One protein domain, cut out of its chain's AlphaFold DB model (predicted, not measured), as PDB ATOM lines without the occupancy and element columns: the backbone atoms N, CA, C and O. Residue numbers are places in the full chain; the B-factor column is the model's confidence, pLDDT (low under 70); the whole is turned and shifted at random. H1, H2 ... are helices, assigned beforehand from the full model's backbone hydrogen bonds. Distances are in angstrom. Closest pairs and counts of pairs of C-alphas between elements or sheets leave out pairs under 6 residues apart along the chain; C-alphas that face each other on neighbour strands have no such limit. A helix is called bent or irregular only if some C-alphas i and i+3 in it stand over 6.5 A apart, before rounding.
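AT A GLANCE: This is residues 178 to 267 of the 394 residues of an uncharacterized protein of Linderina pennispora (UniProt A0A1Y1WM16). A long thin zigzag of three helices: H1 runs one way, the short H2 folds back, and the very long H3 sets off again in nearly the direction of H1 and runs far past the other two. The arrangement is loose, with no packed core: H2 comes near the first part of H3, H1 keeps clear of both, and residues 178 to 191 of H1 stick out towards one end while residues 235 to 267 of H3 stick out as a long bare arm towards the other. The printed part has 90 residues with three named helices, in the order H1, H2, H3 along the chain, and no named strand; its class is all helix. The whole is extended, with a radius of gyration of the C-alphas of 24.1 A, and the C-alphas span 88 by 21 by 19 A, an outline that is a rod.

IN THESE COORDINATES: Start at the first printed residue and find C-alpha 178 at (13.249, 61.667, -38.121). Here H1 begins; it covers residues 178 to 201, Gly 178 to Glu 201, and is 35.1 A long from first to last C-alpha. Watch x rise along it until C-alpha 201 at (42.070, 42.498, -44.015). After a link of four residues, look for C-alpha 206 at (46.184, 49.162, -54.972), where H2 begins. H2 covers residues 206 to 215, Glu 206 to Asp 215, and along it x falls back to 32.010 at C-alpha 215. Four more residues lead to Ser 220, the first residue of H3, which covers residues 220 to 267 and is the longest helix, with 48 residues and 71.0 A from first to last C-alpha. Its x values rise again, and it ends at C-alpha 267, at (95.866, 31.677, -37.200).

HOW THE PARTS SIT: Look first at H1, which touches no helix: no C-alpha of H2 or of H3 comes within 8 A of one of its own, and it is apart from both. Next compare H2 with H3. They are close but not clearly touching, with 2 pairs of C-alphas within 8 A; the closest C-alphas of the two are those of Ser 213 and Arg 223, 7.5 A apart. Their lines stand at a shallow tilt of 12 degrees, and they run opposite ways. Their centres are 28.5 A apart. Further along H3, residues 235 to 267 stand free, as do residues 178 to 191 of H1. H3 is neither bent nor irregular, but only just: C-alphas 242 and 245 are 6.3 A apart. In the backbone, each O i to N i+4 pair of H1 is within hydrogen-bond range, while in H2 5 of 6 such pairs are and in H3 42 of 44.

THE WHOLE: From the first to the last printed C-alpha, those of Gly 178 and Leu 267, you cross 87.9 A, and these are also the two C-alphas farthest apart. The printed part has no cut, and both links, H1 to H2 and H2 to H3, are tight; no link is long. In the full chain of 394 residues the printed part begins at residue 178 and ends at residue 267. Read the B-factor column for the model's confidence: the mean pLDDT of the printed part is 73.7, and 37 residues are under 70. You will find these at residues 178 to 181, 199 to 200, 203 to 223 and 238 to 247. H2 has a mean pLDDT of 61, against 73 for H1 and 79 for H3.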
ATOM      1  N   GLY A 178      11.892  61.125 -37.973       57.88
ATOM      2  CA  GLY A 178      13.249  61.667 -38.121       57.88
ATOM      3  C   GLY A 178      14.321  60.778 -37.485       57.88
ATOM      4  O   GLY A 178      15.375  60.537 -38.080       57.88
ATOM      5  N   GLN A 179      14.025  60.206 -36.316       57.34
ATOM      6  CA  GLN A 179      14.938  59.305 -35.602       57.34
ATOM      7  C   GLN A 179      15.143  57.975 -36.345       57.34
ATOM      8  O   GLN A 179      16.259  57.451 -36.400       57.34
ATOM      9  N   ARG A 180      14.100  57.451 -37.005       60.88
ATOM     10  CA  ARG A 180      14.198  56.240 -37.839       60.88
ATOM     11  C   ARG A 180      15.079  56.452 -39.074       60.88
ATOM     12  O   ARG A 180      15.900  55.589 -39.389       60.88
ATOM     13  N   LYS A 181      14.983  57.613 -39.732       68.38
ATOM     14  CA  LYS A 181      15.837  57.959 -40.884       68.38
ATOM     15  C   LYS A 181      17.308  58.131 -40.481       68.38
ATOM     16  O   LYS A 181      18.188  57.613 -41.169       68.38
ATOM     17  N   LYS A 182      17.580  58.765 -39.332       72.38
ATOM     18  CA  LYS A 182      18.944  58.910 -38.783       72.38
ATOM     19  C   LYS A 182      19.569  57.557 -38.422       72.38
ATOM     20  O   LYS A 182      20.711  57.299 -38.802       72.38
ATOM     21  N   LYS A 183      18.808  56.654 -37.789       73.81
ATOM     22  CA  LYS A 183      19.270  55.284 -37.494       73.81
ATOM     23  C   LYS A 183      19.576  54.489 -38.767       73.81
ATOM     24  O   LYS A 183      20.631  53.870 -38.845       73.81
ATOM     25  N   LYS A 184      18.726  54.567 -39.799       75.50
ATOM     26  CA  LYS A 184      18.959  53.867 -41.077       75.50
ATOM     27  C   LYS A 184      20.209  54.380 -41.808       75.50
ATOM     28  O   LYS A 184      20.963  53.576 -42.350       75.50
ATOM     29  N   LYS A 185      20.472  55.695 -41.775       77.12
ATOM     30  CA  LYS A 185      21.697  56.289 -42.346       77.12
ATOM     31  C   LYS A 185      22.954  55.837 -41.591       77.12
ATOM     32  O   LYS A 185      23.939  55.488 -42.231       77.12
ATOM     33  N   LYS A 186      22.899  55.775 -40.255       81.19
ATOM     34  CA  LYS A 186      24.010  55.285 -39.421       81.19
ATOM     35  C   LYS A 186      24.329  53.812 -39.693       81.19
ATOM     36  O   LYS A 186      25.480  53.489 -39.948       81.19
ATOM     37  N   VAL A 187      23.312  52.948 -39.740       81.38
ATOM     38  CA  VAL A 187      23.490  51.511 -40.029       81.38
ATOM     39  C   VAL A 187      24.078  51.281 -41.427       81.38
ATOM     40  O   VAL A 187      24.917  50.403 -41.602       81.38
ATOM     41  N   ARG A 188      23.688  52.087 -42.426       75.06
ATOM     42  CA  ARG A 188      24.261  51.990 -43.777       75.06
ATOM     43  C   ARG A 188      25.738  52.402 -43.815       75.06
ATOM     44  O   ARG A 188      26.522  51.713 -44.456       75.06
ATOM     45  N   ARG A 189      26.117  53.474 -43.105       73.94
ATOM     46  CA  ARG A 189      27.525  53.892 -42.960       73.94
ATOM     47  C   ARG A 189      28.353  52.818 -42.264       73.94
ATOM     48  O   ARG A 189      29.399  52.434 -42.760       73.94
ATOM     49  N   GLU A 190      27.842  52.269 -41.166       75.94
ATOM     50  CA  GLU A 190      28.556  51.250 -40.395       75.94
ATOM     51  C   GLU A 190      28.741  49.944 -41.179       75.94
ATOM     52  O   GLU A 190      29.813  49.347 -41.136       75.94
ATOM     53  N   ARG A 191      27.738  49.537 -41.971       80.62
ATOM     54  CA  ARG A 191      27.867  48.390 -42.876       80.62
ATOM     55  C   ARG A 191      28.919  48.636 -43.959       80.62
ATOM     56  O   ARG A 191      29.712  47.743 -44.213       80.62
ATOM     57  N   ASN A 192      28.957  49.830 -44.552       77.25
ATOM     58  CA  ASN A 192      29.972  50.173 -45.550       77.25
ATOM     59  C   ASN A 192      31.386  50.195 -44.952       77.25
ATOM     60  O   ASN A 192      32.287  49.618 -45.547       77.25
ATOM     61  N   HIS A 193      31.573  50.779 -43.764       75.00
ATOM     62  CA  HIS A 193      32.873  50.767 -43.090       75.00
ATOM     63  C   HIS A 193      33.343  49.349 -42.763       75.00
ATOM     64  O   HIS A 193      34.499  49.033 -43.017       75.00
ATOM     65  N   ARG A 194      32.457  48.473 -42.268       76.19
ATOM     66  CA  ARG A 194      32.816  47.066 -42.023       76.19
ATOM     67  C   ARG A 194      33.197  46.337 -43.309       76.19
ATOM     68  O   ARG A 194      34.209  45.659 -43.314       76.19
ATOM     69  N   THR A 195      32.465  46.542 -44.406       76.19
ATOM     70  CA  THR A 195      32.825  45.954 -45.706       76.19
ATOM     71  C   THR A 195      34.190  46.439 -46.206       76.19
ATOM     72  O   THR A 195      34.915  45.666 -46.819       76.19
ATOM     73  N   ILE A 196      34.549  47.704 -45.968       71.69
ATOM     74  CA  ILE A 196      35.866  48.240 -46.343       71.69
ATOM     75  C   ILE A 196      36.967  47.610 -45.480       71.69
ATOM     76  O   ILE A 196      37.985  47.195 -46.022       71.69
ATOM     77  N   LEU A 197      36.752  47.483 -44.168       75.00
ATOM     78  CA  LEU A 197      37.718  46.864 -43.253       75.00
ATOM     79  C   LEU A 197      37.927  45.371 -43.548       75.00
ATOM     80  O   LEU A 197      39.073  44.962 -43.703       75.00
ATOM     81  N   ASP A 198      36.850  44.599 -43.746       75.50
ATOM     82  CA  ASP A 198      36.930  43.184 -44.158       75.50
ATOM     83  C   ASP A 198      37.693  43.032 -45.484       75.50
ATOM     84  O   ASP A 198      38.410  42.057 -45.698       75.50
ATOM     85  N   ARG A 199      37.551  43.985 -46.413       67.12
ATOM     86  CA  ARG A 199      38.275  43.955 -47.695       67.12
ATOM     87  C   ARG A 199      39.753  44.319 -47.553       67.12
ATOM     88  O   ARG A 199      40.568  43.758 -48.274       67.12
ATOM     89  N   ILE A 200      40.108  45.212 -46.627       66.31
ATOM     90  CA  ILE A 200      41.509  45.542 -46.310       66.31
ATOM     91  C   ILE A 200      42.206  44.339 -45.664       66.31
ATOM     92  O   ILE A 200      43.323  44.004 -46.049       66.31
ATOM     93  N   GLU A 201      41.534  43.664 -44.730       71.25
ATOM     94  CA  GLU A 201      42.070  42.498 -44.015       71.25
ATOM     95  C   GLU A 201      42.314  41.301 -44.950       71.25
ATOM     96  O   GLU A 201      43.262  40.543 -44.759       71.25
ATOM     97  N   ASN A 202      41.532  41.195 -46.029       74.00
ATOM     98  CA  ASN A 202      41.670  40.145 -47.040       74.00
ATOM     99  C   ASN A 202      42.645  40.479 -48.192       74.00
ATOM    100  O   ASN A 202      42.734  39.708 -49.145       74.00
ATOM    101  N   GLY A 203      43.398  41.584 -48.105       57.09
ATOM    102  CA  GLY A 203      44.514  41.885 -49.010       57.09
ATOM    103  C   GLY A 203      44.094  42.338 -50.412       57.09
ATOM    104  O   GLY A 203      44.162  41.575 -51.370       57.09
ATOM    105  N   PHE A 204      43.714  43.610 -50.550       60.06
ATOM    106  CA  PHE A 204      43.428  44.225 -51.852       60.06
ATOM    107  C   PHE A 204      44.692  44.674 -52.600       60.06
ATOM    108  O   PHE A 204      45.699  45.075 -52.005       60.06
ATOM    109  N   THR A 205      44.600  44.668 -53.932       63.50
ATOM    110  CA  THR A 205      45.554  45.347 -54.818       63.50
ATOM    111  C   THR A 205      45.248  46.851 -54.860       63.50
ATOM    112  O   THR A 205      44.100  47.274 -54.741       63.50
ATOM    113  N   GLU A 206      46.279  47.687 -55.009       59.38
ATOM    114  CA  GLU A 206      46.184  49.162 -54.972       59.38
ATOM    115  C   GLU A 206      45.171  49.739 -55.984       59.38
ATOM    116  O   GLU A 206      44.545  50.772 -55.739       59.38
ATOM    117  N   GLN A 207      44.948  49.015 -57.084       61.22
ATOM    118  CA  GLN A 207      44.049  49.382 -58.175       61.22
ATOM    119  C   GLN A 207      42.565  49.328 -57.775       61.22
ATOM    120  O   GLN A 207      41.790  50.216 -58.125       61.22
ATOM    121  N   GLU A 208      42.163  48.342 -56.974       64.19
ATOM    122  CA  GLU A 208      40.770  48.193 -56.544       64.19
ATOM    123  C   GLU A 208      40.404  49.139 -55.370       64.19
ATOM    124  O   GLU A 208      39.242  49.507 -55.178       64.19
ATOM    125  N   LEU A 209      41.404  49.598 -54.602       61.84
ATOM    126  CA  LEU A 209      41.255  50.652 -53.584       61.84
ATOM    127  C   LEU A 209      40.983  52.030 -54.215       61.84
ATOM    128  O   LEU A 209      40.226  52.828 -53.654       61.84
ATOM    129  N   GLN A 210      41.548  52.297 -55.397       63.66
ATOM    130  CA  GLN A 210      41.262  53.512 -56.166       63.66
ATOM    131  C   GLN A 210      39.834  53.532 -56.728       63.66
ATOM    132  O   GLN A 210      39.188  54.580 -56.662       63.66
ATOM    133  N   GLU A 211      39.302  52.401 -57.203       65.94
ATOM    134  CA  GLU A 211      37.910  52.317 -57.680       65.94
ATOM    135  C   GLU A 211      36.890  52.503 -56.541       65.94
ATOM    136  O   GLU A 211      35.940  53.277 -56.673       65.94
ATOM    137  N   ALA A 212      37.115  51.902 -55.366       60.53
ATOM    138  CA  ALA A 212      36.208  52.050 -54.217       60.53
ATOM    139  C   ALA A 212      36.137  53.494 -53.665       60.53
ATOM    140  O   ALA A 212      35.109  53.914 -53.116       60.53
ATOM    141  N   SER A 213      37.215  54.270 -53.831       59.88
ATOM    142  CA  SER A 213      37.265  55.691 -53.469       59.88
ATOM    143  C   SER A 213      36.501  56.596 -54.445       59.88
ATOM    144  O   SER A 213      36.177  57.728 -54.076       59.88
ATOM    145  N   GLN A 214      36.224  56.149 -55.674       61.06
ATOM    146  CA  GLN A 214      35.480  56.951 -56.652       61.06
ATOM    147  C   GLN A 214      33.961  56.878 -56.420       61.06
ATOM    148  O   GLN A 214      33.282  57.896 -56.570       61.06
ATOM    149  N   ASP A 215      33.453  55.740 -55.934       57.19
ATOM    150  CA  ASP A 215      32.010  55.480 -55.810       57.19
ATOM    151  C   ASP A 215      31.384  55.812 -54.445       57.19
ATOM    152  O   ASP A 215      30.158  55.783 -54.287       57.19
ATOM    153  N   THR A 216      32.180  56.170 -53.433       57.75
ATOM    154  CA  THR A 216      31.651  56.503 -52.104       57.75
ATOM    155  C   THR A 216      31.831  57.983 -51.758       57.75
ATOM    156  O   THR A 216      32.921  58.482 -51.512       57.75
ATOM    157  N   SER A 217      30.688  58.673 -51.678       52.22
ATOM    158  CA  SER A 217      30.477  59.916 -50.923       52.22
ATOM    159  C   SER A 217      30.923  61.230 -51.589       52.22
ATOM    160  O   SER A 217      32.088  61.450 -51.909       52.22
ATOM    161  N   THR A 218      29.962  62.148 -51.748       56.38
ATOM    162  CA  THR A 218      30.161  63.589 -51.998       56.38
ATOM    163  C   THR A 218      30.518  64.361 -50.719       56.38
ATOM    164  O   THR A 218      30.612  65.585 -50.746       56.38
ATOM    165  N   ASP A 219      30.700  63.660 -49.596       62.25
ATOM    166  CA  ASP A 219      31.067  64.230 -48.301       62.25
ATOM    167  C   ASP A 219      32.605  64.301 -48.228       62.25
ATOM    168  O   ASP A 219      33.297  63.290 -48.079       62.25
ATOM    169  N   SER A 220      33.158  65.501 -48.418       67.69
ATOM    170  CA  SER A 220      34.607  65.756 -48.509       67.69
ATOM    171  C   SER A 220      35.388  65.309 -47.268       67.69
ATOM    172  O   SER A 220      36.563  64.962 -47.373       67.69
ATOM    173  N   GLU A 221      34.731  65.259 -46.111       69.75
ATOM    174  CA  GLU A 221      35.308  64.823 -44.836       69.75
ATOM    175  C   GLU A 221      35.574  63.304 -44.799       69.75
ATOM    176  O   GLU A 221      36.590  62.852 -44.272       69.75
ATOM    177  N   GLU A 222      34.714  62.501 -45.433       68.44
ATOM    178  CA  GLU A 222      34.876  61.041 -45.511       68.44
ATOM    179  C   GLU A 222      36.009  60.662 -46.478       68.44
ATOM    180  O   GLU A 222      36.805  59.767 -46.187       68.44
ATOM    181  N   ARG A 223      36.156  61.422 -47.574       66.75
ATOM    182  CA  ARG A 223      37.291  61.296 -48.505       66.75
ATOM    183  C   ARG A 223      38.618  61.676 -47.851       66.75
ATOM    184  O   ARG A 223      39.605  60.976 -48.056       66.75
ATOM    185  N   PHE A 224      38.644  62.741 -47.047       71.44
ATOM    186  CA  PHE A 224      39.849  63.164 -46.327       71.44
ATOM    187  C   PHE A 224      40.311  62.100 -45.319       71.44
ATOM    188  O   PHE A 224      41.493  61.761 -45.274       71.44
ATOM    189  N   ASN A 225      39.372  61.505 -44.580       79.19
ATOM    190  CA  ASN A 225      39.683  60.441 -43.625       79.19
ATOM    191  C   ASN A 225      40.164  59.154 -44.313       79.19
ATOM    192  O   ASN A 225      41.157  58.572 -43.880       79.19
ATOM    193  N   MET A 226      39.520  58.728 -45.406       77.38
ATOM    194  CA  MET A 226      39.966  57.561 -46.181       77.38
ATOM    195  C   MET A 226      41.343  57.782 -46.806       77.38
ATOM    196  O   MET A 226      42.197  56.901 -46.731       77.38
ATOM    197  N   HIS A 227      41.587  58.969 -47.364       79.00
ATOM    198  CA  HIS A 227      42.887  59.308 -47.927       79.00
ATOM    199  C   HIS A 227      43.984  59.281 -46.855       79.00
ATOM    200  O   HIS A 227      45.015  58.653 -47.071       79.00
ATOM    201  N   GLY A 228      43.733  59.851 -45.670       84.31
ATOM    202  CA  GLY A 228      44.677  59.800 -44.550       84.31
ATOM    203  C   GLY A 228      45.006  58.374 -44.096       84.31
ATOM    204  O   GLY A 228      46.173  58.059 -43.865       84.31
ATOM    205  N   ILE A 229      44.003  57.491 -44.031       82.50
ATOM    206  CA  ILE A 229      44.200  56.073 -43.688       82.50
ATOM    207  C   ILE A 229      45.017  55.357 -44.772       82.50
ATOM    208  O   ILE A 229      45.959  54.638 -44.447       82.50
ATOM    209  N   MET A 230      44.707  55.583 -46.052       79.50
ATOM    210  CA  MET A 230      45.457  54.991 -47.164       79.50
ATOM    211  C   MET A 230      46.914  55.460 -47.184       79.50
ATOM    212  O   MET A 230      47.807  54.633 -47.337       79.50
ATOM    213  N   THR A 231      47.170  56.755 -46.978       82.44
ATOM    214  CA  THR A 231      48.530  57.314 -46.922       82.44
ATOM    215  C   THR A 231      49.328  56.779 -45.733       82.44
ATOM    216  O   THR A 231      50.515  56.481 -45.874       82.44
ATOM    217  N   ALA A 232      48.701  56.627 -44.564       79.75
ATOM    218  CA  ALA A 232      49.351  56.013 -43.407       79.75
ATOM    219  C   ALA A 232      49.701  54.541 -43.679       79.75
ATOM    220  O   ALA A 232      50.802  54.101 -43.355       79.75
ATOM    221  N   PHE A 233      48.799  53.802 -44.331       78.69
ATOM    222  CA  PHE A 233      49.010  52.395 -44.665       78.69
ATOM    223  C   PHE A 233      50.122  52.194 -45.701       78.69
ATOM    224  O   PHE A 233      51.002  51.355 -45.505       78.69
ATOM    225  N   THR A 234      50.140  52.982 -46.782       74.38
ATOM    226  CA  THR A 234      51.215  52.904 -47.784       74.38
ATOM    227  C   THR A 234      52.564  53.288 -47.185       74.38
ATOM    228  O   THR A 234      53.555  52.613 -47.452       74.38
ATOM    229  N   SER A 235      52.603  54.297 -46.311       75.69
ATOM    230  CA  SER A 235      53.833  54.705 -45.621       75.69
ATOM    231  C   SER A 235      54.367  53.613 -44.687       75.69
ATOM    232  O   SER A 235      55.563  53.336 -44.710       75.69
ATOM    233  N   ALA A 236      53.492  52.949 -43.922       74.12
ATOM    234  CA  ALA A 236      53.872  51.837 -43.044       74.12
ATOM    235  C   ALA A 236      54.386  50.618 -43.835       74.12
ATOM    236  O   ALA A 236      55.395  50.007 -43.490       74.12
ATOM    237  N   ARG A 237      53.745  50.300 -44.964       72.19
ATOM    238  CA  ARG A 237      54.176  49.188 -45.819       72.19
ATOM    239  C   ARG A 237      55.534  49.447 -46.477       72.19
ATOM    240  O   ARG A 237      56.333  48.525 -46.624       72.19
ATOM    241  N   LEU A 238      55.805  50.696 -46.861       69.25
ATOM    242  CA  LEU A 238      57.104  51.097 -47.401       69.25
ATOM    243  C   LEU A 238      58.200  51.080 -46.325       69.25
ATOM    244  O   LEU A 238      59.323  50.684 -46.634       69.25
ATOM    245  N   SER A 239      57.889  51.437 -45.070       68.94
ATOM    246  CA  SER A 239      58.861  51.306 -43.978       68.94
ATOM    247  C   SER A 239      59.213  49.846 -43.700       68.94
ATOM    248  O   SER A 239      60.397  49.530 -43.609       68.94
ATOM    249  N   ASP A 240      58.239  48.938 -43.680       62.66
ATOM    250  CA  ASP A 240      58.498  47.512 -43.427       62.66
ATOM    251  C   ASP A 240      59.309  46.869 -44.563       62.66
ATOM    252  O   ASP A 240      60.268  46.134 -44.318       62.66
ATOM    253  N   ALA A 241      59.000  47.225 -45.814       63.38
ATOM    254  CA  ALA A 241      59.771  46.792 -46.978       63.38
ATOM    255  C   ALA A 241      61.211  47.334 -46.976       63.38
ATOM    256  O   ALA A 241      62.106  46.677 -47.502       63.38
ATOM    257  N   SER A 242      61.454  48.505 -46.378       61.53
ATOM    258  CA  SER A 242      62.803  49.068 -46.231       61.53
ATOM    259  C   SER A 242      63.599  48.460 -45.069       61.53
ATOM    260  O   SER A 242      64.826  48.469 -45.107       61.53
ATOM    261  N   LEU A 243      62.926  47.895 -44.061       61.19
ATOM    262  CA  LEU A 243      63.564  47.277 -42.894       61.19
ATOM    263  C   LEU A 243      63.992  45.826 -43.153       61.19
ATOM    264  O   LEU A 243      65.034  45.411 -42.655       61.19
ATOM    265  N   SER A 244      63.241  45.083 -43.970       63.06
ATOM    266  CA  SER A 244      63.574  43.698 -44.339       63.06
ATOM    267  C   SER A 244      64.990  43.522 -44.927       63.06
ATOM    268  O   SER A 244      65.737  42.696 -44.399       63.06
ATOM    269  N   PRO A 245      65.429  44.290 -45.949       63.88
ATOM    270  CA  PRO A 245      66.777  44.135 -46.499       63.88
ATOM    271  C   PRO A 245      67.864  44.556 -45.504       63.88
ATOM    272  O   PRO A 245      68.910  43.923 -45.451       63.88
ATOM    273  N   LEU A 246      67.606  45.549 -44.639       65.31
ATOM    274  CA  LEU A 246      68.562  45.930 -43.594       65.31
ATOM    275  C   LEU A 246      68.776  44.813 -42.565       65.31
ATOM    276  O   LEU A 246      69.891  44.651 -42.075       65.31
ATOM    277  N   THR A 247      67.733  44.053 -42.221       69.75
ATOM    278  CA  THR A 247      67.876  42.921 -41.292       69.75
ATOM    279  C   THR A 247      68.645  41.754 -41.906       69.75
ATOM    280  O   THR A 247      69.446  41.115 -41.225       69.75
ATOM    281  N   GLU A 248      68.463  41.510 -43.203       71.25
ATOM    282  CA  GLU A 248      69.194  40.474 -43.932       71.25
ATOM    283  C   GLU A 248      70.668  40.871 -44.112       71.25
ATOM    284  O   GLU A 248      71.563  40.085 -43.796       71.25
ATOM    285  N   ASP A 249      70.936  42.132 -44.458       76.44
ATOM    286  CA  ASP A 249      72.293  42.678 -44.538       76.44
ATOM    287  C   ASP A 249      73.018  42.623 -43.186       76.44
ATOM    288  O   ASP A 249      74.199  42.275 -43.127       76.44
ATOM    289  N   GLN A 250      72.321  42.899 -42.076       80.06
ATOM    290  CA  GLN A 250      72.886  42.733 -40.733       80.06
ATOM    291  C   GLN A 250      73.259  41.276 -40.446       80.06
ATOM    292  O   GLN A 250      74.355  41.027 -39.944       80.06
ATOM    293  N   SER A 251      72.411  40.316 -40.828       80.44
ATOM    294  CA  SER A 251      72.702  38.890 -40.634       80.44
ATOM    295  C   SER A 251      73.941  38.436 -41.423       80.44
ATOM    296  O   SER A 251      74.788  37.716 -40.895       80.44
ATOM    297  N   ILE A 252      74.114  38.937 -42.652       84.81
ATOM    298  CA  ILE A 252      75.274  38.640 -43.505       84.81
ATOM    299  C   ILE A 252      76.546  39.259 -42.915       84.81
ATOM    300  O   ILE A 252      77.610  38.633 -42.920       84.81
ATOM    301  N   VAL A 253      76.458  40.483 -42.390       86.06
ATOM    302  CA  VAL A 253      77.589  41.153 -41.729       86.06
ATOM    303  C   VAL A 253      78.000  40.406 -40.462       86.06
ATOM    304  O   VAL A 253      79.196  40.207 -40.234       86.06
ATOM    305  N   GLU A 254      77.041  39.948 -39.658       88.62
ATOM    306  CA  GLU A 254      77.314  39.148 -38.462       88.62
ATOM    307  C   GLU A 254      77.936  37.794 -38.808       88.62
ATOM    308  O   GLU A 254      78.924  37.399 -38.184       88.62
ATOM    309  N   GLN A 255      77.437  37.121 -39.846       90.75
ATOM    310  CA  GLN A 255      78.024  35.874 -40.327       90.75
ATOM    311  C   GLN A 255      79.481  36.076 -40.762       90.75
ATOM    312  O   GLN A 255      80.371  35.374 -40.281       90.75
ATOM    313  N   ARG A 256      79.755  37.080 -41.604       88.81
ATOM    314  CA  ARG A 256      81.124  37.384 -42.058       88.81
ATOM    315  C   ARG A 256      82.051  37.746 -40.906       88.81
ATOM    316  O   ARG A 256      83.222  37.376 -40.917       88.81
ATOM    317  N   ARG A 257      81.546  38.469 -39.903       93.38
ATOM    318  CA  ARG A 257      82.313  38.772 -38.691       93.38
ATOM    319  C   ARG A 257      82.694  37.489 -37.953       93.38
ATOM    320  O   ARG A 257      83.847  37.363 -37.556       93.38
ATOM    321  N   ASN A 258      81.762  36.554 -37.783       93.00
ATOM    322  CA  ASN A 258      82.029  35.285 -37.103       93.00
ATOM    323  C   ASN A 258      83.030  34.417 -37.881       93.00
ATOM    324  O   ASN A 258      83.941  33.857 -37.280       93.00
ATOM    325  N   GLU A 259      82.921  34.363 -39.209       92.94
ATOM    326  CA  GLU A 259      83.882  33.658 -40.070       92.94
ATOM    327  C   GLU A 259      85.296  34.249 -39.954       92.94
ATOM    328  O   GLU A 259      86.280  33.518 -39.822       92.94
ATOM    329  N   LEU A 260      85.415  35.582 -39.956       94.62
ATOM    330  CA  LEU A 260      86.701  36.254 -39.768       94.62
ATOM    331  C   LEU A 260      87.272  36.018 -38.368       94.62
ATOM    332  O   LEU A 260      88.473  35.794 -38.240       94.62
ATOM    333  N   GLN A 261      86.425  36.033 -37.341       94.38
ATOM    334  CA  GLN A 261      86.821  35.764 -35.961       94.38
ATOM    335  C   GLN A 261      87.404  34.349 -35.818       94.38
ATOM    336  O   GLN A 261      88.508  34.199 -35.304       94.38
ATOM    337  N   GLN A 262      86.724  33.333 -36.360       93.31
ATOM    338  CA  GLN A 262      87.220  31.950 -36.359       93.31
ATOM    339  C   GLN A 262      88.553  31.814 -37.098       93.31
ATOM    340  O   GLN A 262      89.444  31.083 -36.669       93.31
ATOM    341  N   ARG A 263      88.715  32.536 -38.211       94.88
ATOM    342  CA  ARG A 263      89.963  32.514 -38.974       94.88
ATOM    343  C   ARG A 263      91.121  33.156 -38.214       94.88
ATOM    344  O   ARG A 263      92.236  32.658 -38.313       94.88
ATOM    345  N   ILE A 264      90.869  34.236 -37.475       95.38
ATOM    346  CA  ILE A 264      91.876  34.861 -36.606       95.38
ATOM    347  C   ILE A 264      92.281  33.885 -35.501       95.38
ATOM    348  O   ILE A 264      93.466  33.637 -35.336       95.38
ATOM    349  N   GLU A 265      91.316  33.266 -34.823       95.19
ATOM    350  CA  GLU A 265      91.591  32.298 -33.751       95.19
ATOM    351  C   GLU A 265      92.388  31.083 -34.250       95.19
ATOM    352  O   GLU A 265      93.303  30.620 -33.574       95.19
ATOM    353  N   SER A 266      92.094  30.590 -35.457       93.75
ATOM    354  CA  SER A 266      92.889  29.529 -36.087       93.75
ATOM    355  C   SER A 266      94.329  29.967 -36.346       93.75
ATOM    356  O   SER A 266      95.249  29.221 -36.034       93.75
ATOM    357  N   LEU A 267      94.528  31.165 -36.902       95.12
ATOM    358  CA  LEU A 267      95.866  31.677 -37.200       95.12
ATOM    359  C   LEU A 267      96.669  31.956 -35.928       95.12
ATOM    360  O   LEU A 267      97.866  31.697 -35.909       95.12
TER     361      LEU A 267